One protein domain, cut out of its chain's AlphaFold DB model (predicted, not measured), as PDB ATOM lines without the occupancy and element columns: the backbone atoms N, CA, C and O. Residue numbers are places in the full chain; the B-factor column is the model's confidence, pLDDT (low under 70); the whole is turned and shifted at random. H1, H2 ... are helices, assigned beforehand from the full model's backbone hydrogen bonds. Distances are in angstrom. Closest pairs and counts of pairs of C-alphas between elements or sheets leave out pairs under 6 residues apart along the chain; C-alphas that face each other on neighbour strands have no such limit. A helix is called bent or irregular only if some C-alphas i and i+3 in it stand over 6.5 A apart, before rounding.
ATOM      1  N   LYS A   2       0.986  -9.001  16.263       76.94
ATOM      2  CA  LYS A   2       1.345 -10.014  15.236       76.94
ATOM      3  C   LYS A   2       2.333 -11.096  15.714       76.94
ATOM      4  O   LYS A   2       2.157 -12.262  15.385       76.94
ATOM      5  N   ALA A   3       3.325 -10.723  16.526       84.69
ATOM      6  CA  ALA A   3       4.297 -11.666  17.089       84.69
ATOM      7  C   ALA A   3       3.636 -12.731  17.985       84.69
ATOM      8  O   ALA A   3       3.897 -13.918  17.827       84.69
ATOM      9  N   VAL A   4       2.710 -12.315  18.853       87.81
ATOM     10  CA  VAL A   4       1.969 -13.210  19.756       87.81
ATOM     11  C   VAL A   4       1.099 -14.191  18.967       87.81
ATOM     12  O   VAL A   4       1.104 -15.383  19.252       87.81
ATOM     13  N   ILE A   5       0.419 -13.719  17.915       89.88
ATOM     14  CA  ILE A   5      -0.414 -14.567  17.044       89.88
ATOM     15  C   ILE A   5       0.434 -15.607  16.295       89.88
ATOM     16  O   ILE A   5       0.013 -16.754  16.143       89.88
ATOM     17  N   ASN A   6       1.632 -15.235  15.839       89.00
ATOM     18  CA  ASN A   6       2.530 -16.162  15.147       89.00
ATOM     19  C   ASN A   6       3.087 -17.241  16.084       89.00
ATOM     20  O   ASN A   6       3.183 -18.399  15.678       89.00
ATOM     21  N   ILE A   7       3.398 -16.881  17.332       87.38
ATOM     22  CA  ILE A   7       3.809 -17.840  18.365       87.38
ATOM     23  C   ILE A   7       2.654 -18.803  18.669       87.38
ATOM     24  O   ILE A   7       2.843 -20.013  18.593       87.38
ATOM     25  N   LEU A   8       1.436 -18.289  18.874       87.38
ATOM     26  CA  LEU A   8       0.230 -19.103  19.082       87.38
ATOM     27  C   LEU A   8      -0.011 -20.109  17.949       87.38
ATOM     28  O   LEU A   8      -0.215 -21.291  18.207       87.38
ATOM     29  N   LYS A   9       0.061 -19.675  16.683       87.50
ATOM     30  CA  LYS A   9      -0.107 -20.573  15.524       87.50
ATOM     31  C   LYS A   9       0.957 -21.669  15.467       87.50
ATOM     32  O   LYS A   9       0.655 -22.782  15.036       87.50
ATOM     33  N   ARG A  10       2.196 -21.355  15.854       88.00
ATOM     34  CA  ARG A  10       3.289 -22.330  15.897       88.00
ATOM     35  C   ARG A  10       3.042 -23.365  16.987       88.00
ATOM     36  O   ARG A  10       3.123 -24.552  16.697       88.00
ATOM     37  N   GLU A  11       2.682 -22.925  18.189       86.06
ATOM     38  CA  GLU A  11       2.435 -23.844  19.301       86.06
ATOM     39  C   GLU A  11       1.197 -24.713  19.075       86.06
ATOM     40  O   GLU A  11       1.275 -25.918  19.277       86.06
ATOM     41  N   ILE A  12       0.100 -24.166  18.534       85.50
ATOM     42  CA  ILE A  12      -1.074 -24.973  18.146       85.50
ATOM     43  C   ILE A  12      -0.666 -26.076  17.159       85.50
ATOM     44  O   ILE A  12      -1.061 -27.226  17.315       85.50
ATOM     45  N   ARG A  13       0.177 -25.756  16.168       84.12
ATOM     46  CA  ARG A  13       0.669 -26.743  15.198       84.12
ATOM     47  C   ARG A  13       1.577 -27.798  15.834       84.12
ATOM     48  O   ARG A  13       1.551 -28.937  15.381       84.12
ATOM     49  N   ASN A  14       2.386 -27.426  16.822       83.25
ATOM     50  CA  ASN A  14       3.248 -28.362  17.541       83.25
ATOM     51  C   ASN A  14       2.412 -29.315  18.401       83.25
ATOM     52  O   ASN A  14       2.585 -30.525  18.309       83.25
ATOM     53  N   VAL A  15       1.447 -28.778  19.149       84.44
ATOM     54  CA  VAL A  15       0.537 -29.563  19.991       84.44
ATOM     55  C   VAL A  15      -0.318 -30.510  19.151       84.44
ATOM     56  O   VAL A  15      -0.426 -31.674  19.501       84.44
ATOM     57  N   SER A  16      -0.865 -30.076  18.010       79.62
ATOM     58  CA  SER A  16      -1.652 -30.959  17.129       79.62
ATOM     59  C   SER A  16      -0.843 -32.079  16.462       79.62
ATOM     60  O   SER A  16      -1.442 -33.015  15.940       79.62
ATOM     61  N   LYS A  17       0.493 -31.986  16.426       85.44
ATOM     62  CA  LYS A  17       1.367 -33.037  15.876       85.44
ATOM     63  C   LYS A  17       1.778 -34.076  16.914       85.44
ATOM     64  O   LYS A  17       2.134 -35.186  16.533       85.44
ATOM     65  N   ASP A  18       1.738 -33.719  18.191       86.75
ATOM     66  CA  ASP A  18       1.983 -34.644  19.286       86.75
ATOM     67  C   ASP A  18       0.646 -35.221  19.756       86.75
ATOM     68  O   ASP A  18      -0.151 -34.559  20.423       86.75
ATOM     69  N   ALA A  19       0.397 -36.477  19.383       79.06
ATOM     70  CA  ALA A  19      -0.838 -37.171  19.722       79.06
ATOM     71  C   ALA A  19      -1.087 -37.222  21.240       79.06
ATOM     72  O   ALA A  19      -2.239 -37.157  21.657       79.06
ATOM     73  N   SER A  20      -0.039 -37.275  22.069       83.69
ATOM     74  CA  SER A  20      -0.173 -37.336  23.529       83.69
ATOM     75  C   SER A  20      -0.594 -35.984  24.101       83.69
ATOM     76  O   SER A  20      -1.541 -35.909  24.885       83.69
ATOM     77  N   LEU A  21       0.064 -34.901  23.673       83.69
ATOM     78  CA  LEU A  21      -0.274 -33.542  24.112       83.69
ATOM     79  C   LEU A  21      -1.656 -33.114  23.616       83.69
ATOM     80  O   LEU A  21      -2.425 -32.537  24.384       83.69
ATOM     81  N   PHE A  22      -1.994 -33.416  22.361       83.94
ATOM     82  CA  PHE A  22      -3.309 -33.109  21.802       83.94
ATOM     83  C   PHE A  22      -4.425 -33.844  22.548       83.94
ATOM     84  O   PHE A  22      -5.443 -33.244  22.894       83.94
ATOM     85  N   LEU A  23      -4.218 -35.130  22.837       84.00
ATOM     86  CA  LEU A  23      -5.202 -35.959  23.517       84.00
ATOM     87  C   LEU A  23      -5.381 -35.508  24.969       84.00
ATOM     88  O   LEU A  23      -6.515 -35.342  25.386       84.00
ATOM     89  N   ILE A  24      -4.325 -35.176  25.717       86.44
ATOM     90  CA  ILE A  24      -4.480 -34.619  27.075       86.44
ATOM     91  C   ILE A  24      -5.168 -33.244  27.040       86.44
ATOM     92  O   ILE A  24      -6.080 -33.004  27.830       86.44
ATOM     93  N   LEU A  25      -4.788 -32.360  26.110       87.31
ATOM     94  CA  LEU A  25      -5.354 -31.010  26.008       87.31
ATOM     95  C   LEU A  25      -6.849 -31.012  25.659       87.31
ATOM     96  O   LEU A  25      -7.561 -30.096  26.060       87.31
ATOM     97  N   LEU A  26      -7.321 -32.010  24.908       85.44
ATOM     98  CA  LEU A  26      -8.695 -32.063  24.404       85.44
ATOM     99  C   LEU A  26      -9.555 -33.076  25.175       85.44
ATOM    100  O   LEU A  26     -10.662 -32.748  25.601       85.44
ATOM    101  N   LEU A  27      -9.037 -34.279  25.429       86.56
ATOM    102  CA  LEU A  27      -9.748 -35.328  26.158       86.56
ATOM    103  C   LEU A  27      -9.903 -34.981  27.637       86.56
ATOM    104  O   LEU A  27     -10.982 -35.210  28.174       86.56
ATOM    105  N   ALA A  28      -8.884 -34.423  28.304       88.50
ATOM    106  CA  ALA A  28      -8.990 -34.150  29.739       88.50
ATOM    107  C   ALA A  28     -10.079 -33.106  30.056       88.50
ATOM    108  O   ALA A  28     -10.905 -33.396  30.919       88.50
ATOM    109  N   PRO A  29     -10.192 -31.957  29.351       91.12
ATOM    110  CA  PRO A  29     -11.300 -31.027  29.573       91.12
ATOM    111  C   PRO A  29     -12.667 -31.607  29.212       91.12
ATOM    112  O   PRO A  29     -13.634 -31.322  29.912       91.12
ATOM    113  N   ILE A  30     -12.763 -32.434  28.162       92.94
ATOM    114  CA  ILE A  30     -14.019 -33.102  27.795       92.94
ATOM    115  C   ILE A  30     -14.434 -34.090  28.884       92.94
ATOM    116  O   ILE A  30     -15.556 -34.012  29.374       92.94
ATOM    117  N   LEU A  31     -13.536 -34.983  29.310       92.31
ATOM    118  CA  LEU A  31     -13.803 -35.927  30.395       92.31
ATOM    119  C   LEU A  31     -14.150 -35.196  31.687       92.31
ATOM    120  O   LEU A  31     -15.086 -35.591  32.369       92.31
ATOM    121  N   TYR A  32     -13.455 -34.103  31.996       90.00
ATOM    122  CA  TYR A  32     -13.749 -33.282  33.164       90.00
ATOM    123  C   TYR A  32     -15.132 -32.629  33.068       90.00
ATOM    124  O   TYR A  32     -15.896 -32.675  34.029       90.00
ATOM    125  N   ALA A  33     -15.492 -32.083  31.903       89.75
ATOM    126  CA  ALA A  33     -16.810 -31.515  31.648       89.75
ATOM    127  C   ALA A  33     -17.921 -32.571  31.721       89.75
ATOM    128  O   ALA A  33     -18.970 -32.289  32.290       89.75
ATOM    129  N   PHE A  34     -17.697 -33.791  31.222       91.06
ATOM    130  CA  PHE A  34     -18.638 -34.906  31.371       91.06
ATOM    131  C   PHE A  34     -18.731 -35.395  32.816       91.06
ATOM    132  O   PHE A  34     -19.828 -35.664  33.294       91.06
ATOM    133  N   MET A  35     -17.611 -35.473  33.535       87.00
ATOM    134  CA  MET A  35     -17.582 -35.895  34.931       87.00
ATOM    135  C   MET A  35     -18.343 -34.892  35.804       87.00
ATOM    136  O   MET A  35     -19.293 -35.273  36.482       87.00
ATOM    137  N   TYR A  36     -18.015 -33.601  35.716       82.94
ATOM    138  CA  TYR A  36     -18.771 -32.551  36.400       82.94
ATOM    139  C   TYR A  36     -20.210 -32.466  35.897       82.94
ATOM    140  O   TYR A  36     -21.127 -32.398  36.703       82.94
ATOM    141  N   GLY A  37     -20.436 -32.545  34.588       82.75
ATOM    142  CA  GLY A  37     -21.772 -32.601  34.006       82.75
ATOM    143  C   GLY A  37     -22.610 -33.695  34.658       82.75
ATOM    144  O   GLY A  37     -23.667 -33.395  35.193       82.75
ATOM    145  N   SER A  38     -22.109 -34.929  34.715       80.75
ATOM    146  CA  SER A  38     -22.807 -36.078  35.307       80.75
ATOM    147  C   SER A  38     -23.113 -35.905  36.800       80.75
ATOM    148  O   SER A  38     -24.211 -36.238  37.238       80.75
ATOM    149  N   ILE A  39     -22.195 -35.312  37.574       72.25
ATOM    150  CA  ILE A  39     -22.397 -35.018  39.003       72.25
ATOM    151  C   ILE A  39     -23.499 -33.966  39.204       72.25
ATOM    152  O   ILE A  39     -24.224 -34.010  40.197       72.25
ATOM    153  N   TYR A  40     -23.620 -33.001  38.291       68.56
ATOM    154  CA  TYR A  40     -24.550 -31.876  38.421       68.56
ATOM    155  C   TYR A  40     -25.874 -32.084  37.667       68.56
ATOM    156  O   TYR A  40     -26.860 -31.453  38.032       68.56
ATOM    157  N   LEU A  41     -25.926 -32.986  36.682       66.38
ATOM    158  CA  LEU A  41     -27.116 -33.313  35.885       66.38
ATOM    159  C   LEU A  41     -28.276 -33.799  36.765       66.38
ATOM    160  O   LEU A  41     -29.417 -33.421  36.530       66.38
ATOM    161  N   ASN A  42     -27.972 -34.560  37.820       59.88
ATOM    162  CA  ASN A  42     -28.973 -35.123  38.732       59.88
ATOM    163  C   ASN A  42     -29.183 -34.298  40.015       59.88
ATOM    164  O   ASN A  42     -29.888 -34.744  40.915       59.88
ATOM    165  N   LYS A  43     -28.594 -33.097  40.137       58.75
ATOM    166  CA  LYS A  43     -28.803 -32.246  41.327       58.75
ATOM    167  C   LYS A  43     -30.235 -31.718  41.466       58.75
ATOM    168  O   LYS A  43     -30.559 -31.160  42.506       58.75
TER     169      LYS A  43
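Overview. This is residues 2 to 43 of the 176 residues of the protein "ABC transporter permease" of Epilithonimonas vandammei (UniProt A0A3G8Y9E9). Two helices, H1 and then the longer H2, meet near their ends and make an open L, with the corner at Asp 18 between them. Away from that corner both arms stick out freely, residues 2 to 11 on one side and residues 26 to 43 on the other. The printed part has 42 residues with two named helices and no named strand, and its class is all helix. It is extended, with a radius of gyration of the C-alphas of 15.1 A, and flat, spanning 46 by 23 by 6 A.

Along the chain. Find C-alpha 2 at (1.345, -10.014, 15.236); here H1 begins, residues 2 to 17, and it runs 23.0 A to C-alpha 17 at (1.367, -33.037, 15.876). Pass Asp 18 and look for C-alpha 19 at (-0.838, -37.171, 19.722), where H2 begins, residues 19 to 41. It runs 31.1 A to C-alpha 41 at (-27.116, -33.313, 35.885). Near residue 26 H2 has a kink of 25 degrees. H2 is neither bent nor irregular, but only just: C-alphas 25 and 28 are 6.1 A apart.

Arrangement. Look at the corner, where H1 and H2 only just touch, with 3 pairs of C-alphas within 8 A, and touch only at the corner by their link. H1 touches with residues 15 to 16 alone and H2 with residues 21 to 22 alone; the closest C-alphas are those of Ser 16 and Phe 22, 5.4 A apart. Their lines are about perpendicular, at 88 degrees. In H1 every O i to N i+4 pair is within hydrogen-bond range; in H2 18 of 19 are.

Size, cuts and confidence. The two C-alphas farthest apart are those of Ala 3 and Asn 42, at 46.1 A. The printed part has no cut, and the link from H1 to H2 is tight. In the B-factor column you will find a mean pLDDT of the printed part of 83.5, with residues 40 to 43 under 70.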